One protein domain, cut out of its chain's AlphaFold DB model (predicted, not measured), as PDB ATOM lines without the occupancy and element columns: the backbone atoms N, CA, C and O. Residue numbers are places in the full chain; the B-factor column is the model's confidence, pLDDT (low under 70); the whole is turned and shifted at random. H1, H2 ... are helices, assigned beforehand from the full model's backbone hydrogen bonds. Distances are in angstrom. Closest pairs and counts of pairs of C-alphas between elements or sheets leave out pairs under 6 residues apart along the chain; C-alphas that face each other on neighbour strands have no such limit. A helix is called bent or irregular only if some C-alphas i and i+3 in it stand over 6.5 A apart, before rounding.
ATOM      1  N   ALA A  34      29.138  28.414  -1.950       97.56
ATOM      2  CA  ALA A  34      29.159  29.838  -2.290       97.56
ATOM      3  C   ALA A  34      30.492  30.533  -1.931       97.56
ATOM      4  O   ALA A  34      30.893  31.500  -2.589       97.56
ATOM      5  N   LEU A  35      31.186  30.054  -0.887       97.94
ATOM      6  CA  LEU A  35      32.509  30.552  -0.505       97.94
ATOM      7  C   LEU A  35      33.584  30.058  -1.477       97.94
ATOM      8  O   LEU A  35      34.429  30.850  -1.900       97.94
ATOM      9  N   ARG A  36      33.512  28.781  -1.878       98.06
ATOM     10  CA  ARG A  36      34.357  28.215  -2.936       98.06
ATOM     11  C   ARG A  36      34.176  28.991  -4.239       98.06
ATOM     12  O   ARG A  36      35.142  29.530  -4.759       98.06
ATOM     13  N   ASP A  37      32.947  29.159  -4.710       98.19
ATOM     14  CA  ASP A  37      32.662  29.816  -5.989       98.19
ATOM     15  C   ASP A  37      33.114  31.289  -5.986       98.19
ATOM     16  O   ASP A  37      33.515  31.864  -7.001       98.19
ATOM     17  N   LYS A  38      33.069  31.958  -4.826       98.25
ATOM     18  CA  LYS A  38      33.652  33.298  -4.684       98.25
ATOM     19  C   LYS A  38      35.183  33.265  -4.719       98.25
ATOM     20  O   LYS A  38      35.758  34.156  -5.344       98.25
ATOM     21  N   LEU A  39      35.830  32.267  -4.109       98.44
ATOM     22  CA  LEU A  39      37.282  32.065  -4.184       98.44
ATOM     23  C   LEU A  39      37.726  31.837  -5.630       98.44
ATOM     24  O   LEU A  39      38.664  32.484  -6.095       98.44
ATOM     25  N   GLU A  40      37.024  30.972  -6.354       98.19
ATOM     26  CA  GLU A  40      37.300  30.672  -7.758       98.19
ATOM     27  C   GLU A  40      37.169  31.932  -8.621       98.19
ATOM     28  O   GLU A  40      38.093  32.277  -9.357       98.19
ATOM     29  N   ARG A  41      36.090  32.710  -8.448       98.31
ATOM     30  CA  ARG A  41      35.897  33.979  -9.174       98.31
ATOM     31  C   ARG A  41      37.008  34.996  -8.927       98.31
ATOM     32  O   ARG A  41      37.489  35.607  -9.882       98.31
ATOM     33  N   VAL A  42      37.429  35.210  -7.674       98.19
ATOM     34  CA  VAL A  42      38.521  36.166  -7.397       98.19
ATOM     35  C   VAL A  42      39.870  35.657  -7.911       98.19
ATOM     36  O   VAL A  42      40.685  36.463  -8.356       98.19
ATOM     37  N   THR A  43      40.079  34.338  -7.915       98.12
ATOM     38  CA  THR A  43      41.292  33.695  -8.446       98.12
ATOM     39  C   THR A  43      41.369  33.823  -9.964       98.12
ATOM     40  O   THR A  43      42.388  34.262 -10.493       98.12
ATOM     41  N   LEU A  44      40.275  33.536 -10.673       98.06
ATOM     42  CA  LEU A  44      40.185  33.702 -12.126       98.06
ATOM     43  C   LEU A  44      40.360  35.165 -12.545       98.06
ATOM     44  O   LEU A  44      41.056  35.447 -13.518       98.06
ATOM     45  N   ALA A  45      39.799  36.110 -11.786       97.62
ATOM     46  CA  ALA A  45      40.001  37.533 -12.048       97.62
ATOM     47  C   ALA A  45      41.475  37.952 -11.904       97.62
ATOM     48  O   ALA A  45      41.952  38.787 -12.674       97.62
ATOM     49  N   TYR A  46      42.202  37.376 -10.941       97.50
ATOM     50  CA  TYR A  46      43.647  37.570 -10.816       97.50
ATOM     51  C   TYR A  46      44.419  36.909 -11.965       97.50
ATOM     52  O   TYR A  46      45.286  37.561 -12.549       97.50
ATOM     53  N   LYS A  47      44.076  35.670 -12.348       96.69
ATOM     54  CA  LYS A  47      44.684  34.974 -13.494       96.69
ATOM     55  C   LYS A  47      44.551  35.801 -14.770       96.69
ATOM     56  O   LYS A  47      45.548  36.059 -15.436       96.69
ATOM     57  N   GLN A  48      43.345  36.278 -15.070       96.06
ATOM     58  CA  GLN A  48      43.083  37.062 -16.274       96.06
ATOM     59  C   GLN A  48      43.877  38.371 -16.301       96.06
ATOM     60  O   GLN A  48      44.483  38.695 -17.319       96.06
ATOM     61  N   ALA A  49      43.912  39.109 -15.188       95.69
ATOM     62  CA  ALA A  49      44.715  40.326 -15.101       95.69
ATOM     63  C   ALA A  49      46.211  40.018 -15.288       95.69
ATOM     64  O   ALA A  49      46.907  40.729 -16.008       95.69
ATOM     65  N   SER A  50      46.694  38.928 -14.682       95.81
ATOM     66  CA  SER A  50      48.097  38.512 -14.773       95.81
ATOM     67  C   SER A  50      48.493  38.141 -16.199       95.81
ATOM     68  O   SER A  50      49.595  38.466 -16.624       95.81
ATOM     69  N   LEU A  51      47.595  37.505 -16.959       94.75
ATOM     70  CA  LEU A  51      47.819  37.196 -18.372       94.75
ATOM     71  C   LEU A  51      47.959  38.456 -19.231       94.75
ATOM     72  O   LEU A  51      48.758  38.450 -20.163       94.75
ATOM     73  N   ASN A  52      47.207  39.518 -18.934       92.19
ATOM     74  CA  ASN A  52      47.324  40.782 -19.662       92.19
ATOM     75  C   ASN A  52      48.677  41.442 -19.379       92.19
ATOM     76  O   ASN A  52      49.448  41.664 -20.307       92.19
ATOM     77  N   LEU A  53      49.024  41.606 -18.101       94.56
ATOM     78  CA  LEU A  53      50.307  42.188 -17.709       94.56
ATOM     79  C   LEU A  53      51.500  41.367 -18.223       94.56
ATOM     80  O   LEU A  53      52.481  41.928 -18.700       94.56
ATOM     81  N   LYS A  54      51.399  40.033 -18.197       95.00
ATOM     82  CA  LYS A  54      52.406  39.123 -18.761       95.00
ATOM     83  C   LYS A  54      52.657  39.379 -20.249       95.00
ATOM     84  O   LYS A  54      53.798  39.255 -20.682       95.00
ATOM     85  N   LYS A  55      51.627  39.715 -21.035       93.00
ATOM     86  CA  LYS A  55      51.798  40.047 -22.461       93.00
ATOM     87  C   LYS A  55      52.576  41.344 -22.659       93.00
ATOM     88  O   LYS A  55      53.274  41.457 -23.658       93.00
ATOM     89  N   GLU A  56      52.458  42.290 -21.730       91.81
ATOM     90  CA  GLU A  56      53.191  43.552 -21.793       91.81
ATOM     91  C   GLU A  56      54.645  43.387 -21.342       91.81
ATOM     92  O   GLU A  56      55.560  43.714 -22.092       91.81
ATOM     93  N   CYS A  57      54.866  42.842 -20.140       93.44
ATOM     94  CA  CYS A  57      56.181  42.862 -19.495       93.44
ATOM     95  C   CYS A  57      56.970  41.554 -19.548       93.44
ATOM     96  O   CYS A  57      58.112  41.514 -19.081       93.44
ATOM     97  N   GLY A  58      56.373  40.483 -20.068       92.50
ATOM     98  CA  GLY A  58      56.922  39.134 -19.994       92.50
ATOM     99  C   GLY A  58      56.764  38.495 -18.609       92.50
ATOM    100  O   GLY A  58      56.459  39.153 -17.608       92.50
ATOM    101  N   ASP A  59      56.987  37.179 -18.555       90.12
ATOM    102  CA  ASP A  59      56.872  36.375 -17.330       90.12
ATOM    103  C   ASP A  59      57.826  36.829 -16.224       90.12
ATOM    104  O   ASP A  59      57.447  36.927 -15.057       90.12
ATOM    105  N   GLU A  60      59.061  37.146 -16.604       90.12
ATOM    106  CA  GLU A  60      60.140  37.539 -15.696       90.12
ATOM    107  C   GLU A  60      59.824  38.812 -14.893       90.12
ATOM    108  O   GLU A  60      60.242  38.937 -13.739       90.12
ATOM    109  N   ASN A  61      59.033  39.733 -15.458       93.56
ATOM    110  CA  ASN A  61      58.700  41.004 -14.815       93.56
ATOM    111  C   ASN A  61      57.313  41.014 -14.154       93.56
ATOM    112  O   ASN A  61      57.031  41.936 -13.389       93.56
ATOM    113  N   LEU A  62      56.465  39.998 -14.370       93.62
ATOM    114  CA  LEU A  62      55.100  39.942 -13.826       93.62
ATOM    115  C   LEU A  62      55.082  40.076 -12.295       93.62
ATOM    116  O   LEU A  62      54.387  40.930 -11.734       93.62
ATOM    117  N   ILE A  63      55.862  39.236 -11.611       93.06
ATOM    118  CA  ILE A  63      55.927  39.217 -10.142       93.06
ATOM    119  C   ILE A  63      56.557  40.513  -9.625       93.06
ATOM    120  O   ILE A  63      56.029  41.126  -8.696       93.06
ATOM    121  N   HIS A  64      57.649  40.960 -10.255       94.94
ATOM    122  CA  HIS A  64      58.327  42.209  -9.902       94.94
ATOM    123  C   HIS A  64      57.369  43.403  -9.978       94.94
ATOM    124  O   HIS A  64      57.229  44.134  -8.999       94.94
ATOM    125  N   ASN A  65      56.654  43.563 -11.092       94.44
ATOM    126  CA  ASN A  65      55.719  44.667 -11.313       94.44
ATOM    127  C   ASN A  65      54.520  44.622 -10.363       94.44
ATOM    128  O   ASN A  65      54.103  45.657  -9.832       94.44
ATOM    129  N   THR A  66      54.004  43.423 -10.088       93.50
ATOM    130  CA  THR A  66      52.922  43.227  -9.116       93.50
ATOM    131  C   THR A  66      53.356  43.694  -7.723       93.50
ATOM    132  O   THR A  66      52.678  44.511  -7.097       93.50
ATOM    133  N   ILE A  67      54.530  43.252  -7.253       93.62
ATOM    134  CA  ILE A  67      55.076  43.615  -5.936       93.62
ATOM    135  C   ILE A  67      55.464  45.098  -5.875       93.62
ATOM    136  O   ILE A  67      55.211  45.767  -4.871       93.62
ATOM    137  N   ALA A  68      56.078  45.635  -6.931       93.62
ATOM    138  CA  ALA A  68      56.443  47.045  -7.012       93.62
ATOM    139  C   ALA A  68      55.202  47.929  -6.865       93.62
ATOM    140  O   ALA A  68      55.198  48.842  -6.037       93.62
ATOM    141  N   THR A  69      54.122  47.596  -7.575       94.62
ATOM    142  CA  THR A  69      52.848  48.314  -7.484       94.62
ATOM    143  C   THR A  69      52.210  48.220  -6.108       94.62
ATOM    144  O   THR A  69      51.813  49.242  -5.554       94.62
ATOM    145  N   MET A  70      52.164  47.026  -5.506       93.38
ATOM    146  CA  MET A  70      51.641  46.855  -4.142       93.38
ATOM    147  C   MET A  70      52.389  47.705  -3.107       93.38
ATOM    148  O   MET A  70      51.792  48.157  -2.134       93.38
ATOM    149  N   ASN A  71      53.681  47.948  -3.331       93.62
ATOM    150  CA  ASN A  71      54.518  48.781  -2.471       93.62
ATOM    151  C   ASN A  71      54.503  50.276  -2.846       93.62
ATOM    152  O   ASN A  71      55.253  51.051  -2.256       93.62
ATOM    153  N   GLY A  72      53.705  50.693  -3.836       91.50
ATOM    154  CA  GLY A  72      53.663  52.077  -4.325       91.50
ATOM    155  C   GLY A  72      54.894  52.506  -5.137       91.50
ATOM    156  O   GLY A  72      55.082  53.688  -5.411       91.50
ATOM    157  N   ASN A  73      55.740  51.563  -5.551       94.88
ATOM    158  CA  ASN A  73      56.976  51.814  -6.294       94.88
ATOM    159  C   ASN A  73      56.745  51.810  -7.815       94.88
ATOM    160  O   ASN A  73      57.438  51.108  -8.549       94.88
ATOM    161  N   ILE A  74      55.786  52.606  -8.296       92.00
ATOM    162  CA  ILE A  74      55.388  52.655  -9.720       92.00
ATOM    163  C   ILE A  74      56.555  53.049 -10.646       92.00
ATOM    164  O   ILE A  74      56.677  52.551 -11.757       92.00
ATOM    165  N   HIS A  75      57.489  53.871 -10.165       91.19
ATOM    166  CA  HIS A  75      58.700  54.254 -10.902       91.19
ATOM    167  C   HIS A  75      59.689  53.094 -11.141       91.19
ATOM    168  O   HIS A  75      60.654  53.265 -11.877       91.19
ATOM    169  N   LYS A  76      59.497  51.933 -10.494       93.94
ATOM    170  CA  LYS A  76      60.352  50.741 -10.647       93.94
ATOM    171  C   LYS A  76      59.750  49.686 -11.572       93.94
ATOM    172  O   LYS A  76      60.298  48.582 -11.633       93.94
ATOM    173  N   LEU A  77      58.623  49.973 -12.222       93.81
ATOM    174  CA  LEU A  77      57.999  49.034 -13.148       93.81
ATOM    175  C   LEU A  77      58.901  48.800 -14.365       93.81
ATOM    176  O   LEU A  77      59.603  49.701 -14.820       93.81
ATOM    177  N   LYS A  78      58.909  47.562 -14.858       93.31
ATOM    178  CA  LYS A  78      59.765  47.105 -15.957       93.31
ATOM    179  C   LYS A  78      58.920  46.549 -17.088       93.31
ATOM    180  O   LYS A  78      57.997  45.782 -16.831       93.31
ATOM    181  N   GLY A  79      59.262  46.899 -18.326       89.75
ATOM    182  CA  GLY A  79      58.617  46.327 -19.510       89.75
ATOM    183  C   GLY A  79      57.126  46.647 -19.626       89.75
ATOM    184  O   GLY A  79      56.392  45.869 -20.207       89.75
ATOM    185  N   VAL A  80      56.653  47.751 -19.049       89.88
ATOM    186  CA  VAL A  80      55.258  48.194 -19.186       89.88
ATOM    187  C   VAL A  80      55.216  49.601 -19.751       89.88
ATOM    188  O   VAL A  80      56.066  50.430 -19.421       89.88
ATOM    189  N   ASN A  81      54.210  49.870 -20.578       83.69
ATOM    190  CA  ASN A  81      53.978  51.198 -21.146       83.69
ATOM    191  C   ASN A  81      53.156  52.085 -20.198       83.69
ATOM    192  O   ASN A  81      53.337  53.301 -20.174       83.69
ATOM    193  N   SER A  82      52.272  51.475 -19.401       88.44
ATOM    194  CA  SER A  82      51.461  52.134 -18.373       88.44
ATOM    195  C   SER A  82      51.488  51.332 -17.071       88.44
ATOM    196  O   SER A  82      51.694  50.120 -17.055       88.44
ATOM    197  N   ALA A  83      51.252  52.016 -15.953       91.38
ATOM    198  CA  ALA A  83      51.077  51.372 -14.658       91.38
ATOM    199  C   ALA A  83      49.703  50.696 -14.501       91.38
ATOM    200  O   ALA A  83      49.529  49.931 -13.553       91.38
ATOM    201  N   ASP A  84      48.736  50.968 -15.380       93.50
ATOM    202  CA  ASP A  84      47.331  50.576 -15.200       93.50
ATOM    203  C   ASP A  84      47.147  49.066 -15.023       93.50
ATOM    204  O   ASP A  84      46.520  48.626 -14.053       93.50
ATOM    205  N   ASP A  85      47.767  48.264 -15.888       92.62
ATOM    206  CA  ASP A  85      47.701  46.803 -15.815       92.62
ATOM    207  C   ASP A  85      48.418  46.263 -14.572       92.62
ATOM    208  O   ASP A  85      47.914  45.370 -13.885       92.62
ATOM    209  N   SER A  86      49.542  46.877 -14.193       93.81
ATOM    210  CA  SER A  86      50.258  46.548 -12.952       93.81
ATOM    211  C   SER A  86      49.425  46.856 -11.699       93.81
ATOM    212  O   SER A  86      49.375  46.054 -10.760       93.81
ATOM    213  N   ILE A  87      48.695  47.975 -11.702       95.31
ATOM    214  CA  ILE A  87      47.753  48.367 -10.646       95.31
ATOM    215  C   ILE A  87      46.573  47.401 -10.596       95.31
ATOM    216  O   ILE A  87      46.171  46.970  -9.510       95.31
ATOM    217  N   LEU A  88      46.021  47.027 -11.749       95.62
ATOM    218  CA  LEU A  88      44.914  46.087 -11.828       95.62
ATOM    219  C   LEU A  88      45.304  44.718 -11.261       95.62
ATOM    220  O   LEU A  88      44.586  44.194 -10.404       95.62
ATOM    221  N   VAL A  89      46.450  44.167 -11.671       96.50
ATOM    222  CA  VAL A  89      46.963  42.887 -11.156       96.50
ATOM    223  C   VAL A  89      47.173  42.949  -9.648       96.50
ATOM    224  O   VAL A  89      46.647  42.097  -8.929       96.50
ATOM    225  N   ALA A  90      47.840  43.990  -9.142       95.75
ATOM    226  CA  ALA A  90      48.061  44.177  -7.708       95.75
ATOM    227  C   ALA A  90      46.745  44.229  -6.909       95.75
ATOM    228  O   ALA A  90      46.625  43.607  -5.845       95.75
ATOM    229  N   ARG A  91      45.718  44.915  -7.430       96.81
ATOM    230  CA  ARG A  91      44.381  44.967  -6.812       96.81
ATOM    231  C   ARG A  91      43.709  43.595  -6.781       96.81
ATOM    232  O   ARG A  91      43.150  43.219  -5.749       96.81
ATOM    233  N   LYS A  92      43.752  42.839  -7.883       97.69
ATOM    234  CA  LYS A  92      43.147  41.495  -7.952       97.69
ATOM    235  C   LYS A  92      43.880  40.498  -7.059       97.69
ATOM    236  O   LYS A  92      43.222  39.758  -6.331       97.69
ATOM    237  N   PHE A  93      45.208  40.550  -7.028       96.44
ATOM    238  CA  PHE A  93      46.027  39.743  -6.127       96.44
ATOM    239  C   PHE A  93      45.693  40.022  -4.657       96.44
ATOM    240  O   PHE A  93      45.406  39.101  -3.895       96.44
ATOM    241  N   THR A  94      45.615  41.300  -4.277       95.75
ATOM    242  CA  THR A  94      45.229  41.716  -2.918       95.75
ATOM    243  C   THR A  94      43.826  41.226  -2.556       95.75
ATOM    244  O   THR A  94      43.611  40.706  -1.464       95.75
ATOM    245  N   SER A  95      42.866  41.329  -3.483       95.75
ATOM    246  CA  SER A  95      41.509  40.804  -3.282       95.75
ATOM    247  C   SER A  95      41.505  39.292  -3.031       95.75
ATOM    248  O   SER A  95      40.783  38.821  -2.153       95.75
ATOM    249  N   MET A  96      42.296  38.531  -3.792       97.56
ATOM    250  CA  MET A  96      42.417  37.080  -3.641       97.56
ATOM    251  C   MET A  96      43.064  36.703  -2.298       97.56
ATOM    252  O   MET A  96      42.568  35.803  -1.616       97.56
ATOM    253  N   LEU A  97      44.128  37.406  -1.888       96.44
ATOM    254  CA  LEU A  97      44.783  37.194  -0.592       96.44
ATOM    255  C   LEU A  97      43.838  37.493   0.572       96.44
ATOM    256  O   LEU A  97      43.632  36.633   1.423       96.44
ATOM    257  N   ASN A  98      43.195  38.662   0.565       97.00
ATOM    258  CA  ASN A  98      42.257  39.056   1.617       97.00
ATOM    259  C   ASN A  98      41.105  38.058   1.747       97.00
ATOM    260  O   ASN A  98      40.706  37.704   2.856       97.00
ATOM    261  N   TYR A  99      40.573  37.576   0.620       98.06
ATOM    262  CA  TYR A  99      39.511  36.581   0.662       98.06
ATOM    263  C   TYR A  99      40.007  35.227   1.185       98.06
ATOM    264  O   TYR A  99      39.319  34.608   1.991       98.06
ATOM    265  N   SER A 100      41.223  34.812   0.821       97.62
ATOM    266  CA  SER A 100      41.858  33.606   1.375       97.62
ATOM    267  C   SER A 100      41.999  33.693   2.900       97.62
ATOM    268  O   SER A 100      41.631  32.754   3.602       97.62
ATOM    269  N   THR A 101      42.445  34.841   3.421       95.88
ATOM    270  CA  THR A 101      42.530  35.095   4.867       95.88
ATOM    271  C   THR A 101      41.157  35.013   5.534       95.88
ATOM    272  O   THR A 101      41.013  34.327   6.539       95.88
ATOM    273  N   ILE A 102      40.122  35.625   4.946       96.50
ATOM    274  CA  ILE A 102      38.744  35.541   5.463       96.50
ATOM    275  C   ILE A 102      38.274  34.082   5.553       96.50
ATOM    276  O   ILE A 102      37.665  33.695   6.549       96.50
ATOM    277  N   LEU A 103      38.541  33.261   4.537       97.25
ATOM    278  CA  LEU A 103      38.145  31.850   4.546       97.25
ATOM    279  C   LEU A 103      38.809  31.075   5.688       97.25
ATOM    280  O   LEU A 103      38.142  30.292   6.361       97.25
ATOM    281  N   ILE A 104      40.096  31.326   5.927       94.75
ATOM    282  CA  ILE A 104      40.875  30.629   6.955       94.75
ATOM    283  C   ILE A 104      40.485  31.104   8.358       94.75
ATOM    284  O   ILE A 104      40.200  30.279   9.220       94.75
ATOM    285  N   GLU A 105      40.448  32.416   8.587       93.06
ATOM    286  CA  GLU A 105      40.297  32.995   9.928       93.06
ATOM    287  C   GLU A 105      38.840  33.110  10.378       93.06
ATOM    288  O   GLU A 105      38.536  32.908  11.549       93.06
ATOM    289  N   LYS A 106      37.923  33.448   9.462       94.25
ATOM    290  CA  LYS A 106      36.509  33.673   9.801       94.25
ATOM    291  C   LYS A 106      35.656  32.431   9.590       94.25
ATOM    292  O   LYS A 106      34.738  32.179  10.364       94.25
ATOM    293  N   TYR A 107      35.918  31.680   8.522       94.69
ATOM    294  CA  TYR A 107      35.104  30.515   8.154       94.69
ATOM    295  C   TYR A 107      35.728  29.179   8.561       94.69
ATOM    296  O   TYR A 107      35.104  28.136   8.335       94.69
ATOM    297  N   ASN A 108      36.918  29.208   9.176       94.62
ATOM    298  CA  ASN A 108      37.687  28.036   9.587       94.62
ATOM    299  C   ASN A 108      37.875  27.031   8.439       94.62
ATOM    300  O   ASN A 108      37.866  25.823   8.654       94.62
ATOM    301  N   ILE A 109      38.020  27.504   7.200       96.31
ATOM    302  CA  ILE A 109      38.361  26.640   6.068       96.31
ATOM    303  C   ILE A 109      39.844  26.286   6.169       96.31
ATOM    304  O   ILE A 109      40.687  27.148   6.409       96.31
ATOM    305  N   CYS A 110      40.183  25.011   5.986       95.19
ATOM    306  CA  CYS A 110      41.570  24.570   5.991       95.19
ATOM    307  C   CYS A 110      42.386  25.315   4.921       95.19
ATOM    308  O   CYS A 110      42.013  25.327   3.747       95.19
ATOM    309  N   ALA A 111      43.538  25.872   5.309       94.88
ATOM    310  CA  ALA A 111      44.426  26.577   4.386       94.88
ATOM    311  C   ALA A 111      44.802  25.708   3.175       94.88
ATOM    312  O   ALA A 111      44.750  26.190   2.049       94.88
ATOM    313  N   TYR A 112      45.094  24.417   3.380       96.12
ATOM    314  CA  TYR A 112      45.385  23.486   2.284       96.12
ATOM    315  C   TYR A 112      44.256  23.428   1.249       96.12
ATOM    316  O   TYR A 112      44.529  23.460   0.054       96.12
ATOM    317  N   LEU A 113      42.992  23.399   1.687       96.56
ATOM    318  CA  LEU A 113      41.845  23.373   0.781       96.56
ATOM    319  C   LEU A 113      41.756  24.669  -0.043       96.56
ATOM    320  O   LEU A 113      41.564  24.611  -1.254       96.56
ATOM    321  N   VAL A 114      41.969  25.825   0.598       97.31
ATOM    322  CA  VAL A 114      42.025  27.135  -0.077       97.31
ATOM    323  C   VAL A 114      43.177  27.191  -1.086       97.31
ATOM    324  O   VAL A 114      42.988  27.651  -2.210       97.31
ATOM    325  N   HIS A 115      44.371  26.724  -0.708       96.50
ATOM    326  CA  HIS A 115      45.537  26.685  -1.594       96.50
ATOM    327  C   HIS A 115      45.298  25.771  -2.791       96.50
ATOM    328  O   HIS A 115      45.437  26.234  -3.917       96.50
ATOM    329  N   LYS A 116      44.830  24.541  -2.555       96.50
ATOM    330  CA  LYS A 116      44.528  23.571  -3.609       96.50
ATOM    331  C   LYS A 116      43.543  24.132  -4.639       96.50
ATOM    332  O   LYS A 116      43.835  24.099  -5.826       96.50
ATOM    333  N   THR A 117      42.426  24.714  -4.195       96.38
ATOM    334  CA  THR A 117      41.439  25.317  -5.108       96.38
ATOM    335  C   THR A 117      42.033  26.447  -5.950       96.38
ATOM    336  O   THR A 117      41.698  26.570  -7.125       96.38
ATOM    337  N   LYS A 118      42.934  27.263  -5.389       97.00
ATOM    338  CA  LYS A 118      43.635  28.293  -6.172       97.00
ATOM    339  C   LYS A 118      44.606  27.679  -7.177       97.00
ATOM    340  O   LYS A 118      44.628  28.103  -8.327       97.00
ATOM    341  N   ASP A 119      45.395  26.699  -6.754       96.12
ATOM    342  CA  ASP A 119      46.434  26.089  -7.584       96.12
ATOM    343  C   ASP A 119      45.834  25.328  -8.771       96.12
ATOM    344  O   ASP A 119      46.374  25.394  -9.873       96.12
ATOM    345  N   ASP A 120      44.686  24.674  -8.585       94.88
ATOM    346  CA  ASP A 120      43.956  24.002  -9.666       94.88
ATOM    347  C   ASP A 120      43.483  24.981 -10.757       94.88
ATOM    348  O   ASP A 120      43.346  24.594 -11.914       94.88
ATOM    349  N   LEU A 121      43.294  26.261 -10.417       94.75
ATOM    350  CA  LEU A 121      42.901  27.307 -11.363       94.75
ATOM    351  C   LEU A 121      44.075  28.097 -11.940       94.75
ATOM    352  O   LEU A 121      43.936  28.658 -13.026       94.75
ATOM    353  N   LEU A 122      45.189  28.215 -11.217       91.12
ATOM    354  CA  LEU A 122      46.350  29.015 -11.629       91.12
ATOM    355  C   LEU A 122      47.348  28.250 -12.506       91.12
ATOM    356  O   LEU A 122      48.164  28.904 -13.154       91.12
ATOM    357  N   LYS A 123      47.261  26.916 -12.548       77.06
ATOM    358  CA  LYS A 123      47.906  26.086 -13.580       77.06
ATOM    359  C   LYS A 123      47.420  26.469 -14.981       77.06
ATOM    360  O   LYS A 123      48.244  26.373 -15.908       77.06
TER     361      LYS A 123
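AT A GLANCE: This is residues 34 to 123 of the 123 residues of an uncharacterized protein of Dictyostelium purpureum (UniProt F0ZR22). Two long helices, H1 and H3, run side by side in opposite directions, and two shorter helices pack on the same side of this pair, one towards each end. H2 crosses the pair where H1 finishes and H3 starts, with the unnamed stretch of residues 71 to 83 at that end too, while H4 folds back after H3 and packs on residues 36 to 47 of H1 and 100 to 104 of H3. The printed part has 90 residues with four named helices, in the order H1, H2, H3, H4, and no named strand; the class is all helix. The whole is compact, with a radius of gyration of the C-alphas of 13.8 A, and elongated, with spans of 40 by 24 by 18 A.

HOW THE PARTS SIT: H1, residues 34 to 57, is the longest helix, and together with H3, residues 84 to 105, it is a hub: each of the two touches three other helices. H1 and H3 touch at a shallow tilt of 26 degrees, opposite ways, with 22 pairs of C-alphas within 8 A. Their closest C-alphas are those of Tyr 46 and Lys 92, 4.9 A apart. H2, residues 59 to 70, touches H1 with residues 61 to 62 alone, and H1 touches it with residues 50 to 54 alone. The closest C-alphas there are those of Lys 54 and Leu 62, 5.7 A apart, and the two helices stand at a steep tilt of 66 degrees, opposite ways. H2 also touches H3, about perpendicular at 74 degrees, with residues 65 to 70 of H2 and 86 to 91 of H3 alone. The closest C-alphas of these two are those of Thr 66 and Ala 90, 5.1 A apart. H4, residues 111 to 122, touches H1 at a steep tilt of 46 degrees, the same way, and H1 touches it with residues 36 to 47 alone. Their closest C-alphas are those of Thr 43 and Lys 118, 6.3 A apart. H3 and H4 form a helical hairpin: they touch at a shallow tilt of 30 degrees, opposite ways, with residues 100 to 104 of H3 and 111 to 114 of H4 alone. The closest C-alphas of the hairpin are those of Ile 104 and Ala 111, 6.0 A apart. H2 and H4 are apart. In H1 and H3 every pair of O i and N i+4 is within hydrogen-bond range; in H2 it is 6 of 8 pairs and in H4 7 of 8.

IN THESE COORDINATES: H1 has 24 residues and measures 34.6 A from C-alpha 34 at (29.159, 29.838, -2.290) to C-alpha 57 at (56.181, 42.862, -19.495). H3, with 22 residues, measures 31.5 A from Asp 84 to Glu 105. H2 has 12 residues from Asp 59 to Met 70 and is 17.6 A long; it is irregular, with C-alphas 60 and 63 lying 7.2 A apart, and its line is a rough one. H4, also of 12 residues, is 16.3 A long and ends with C-alpha 122 at (46.350, 29.015, -11.629).

THE WHOLE: The two C-alphas farthest apart are those of Asn 81 and Asn 108, 41.8 A. The first and last printed C-alphas, of Ala 34 and Lys 123, are 22.2 A apart, and Lys 123 is the chain's last residue. The printed part has no cut. The link from H2 to H3 is long, with 13 residues, 71 to 83, whose C-alphas lie 14 to 20 A from the mean of the C-alphas. The links from H1 to H2, of 1 residue, and from H3 to H4, of 5 residues, are tight. The mean pLDDT of the printed part is 94.7, and no printed residue of this model is under 70.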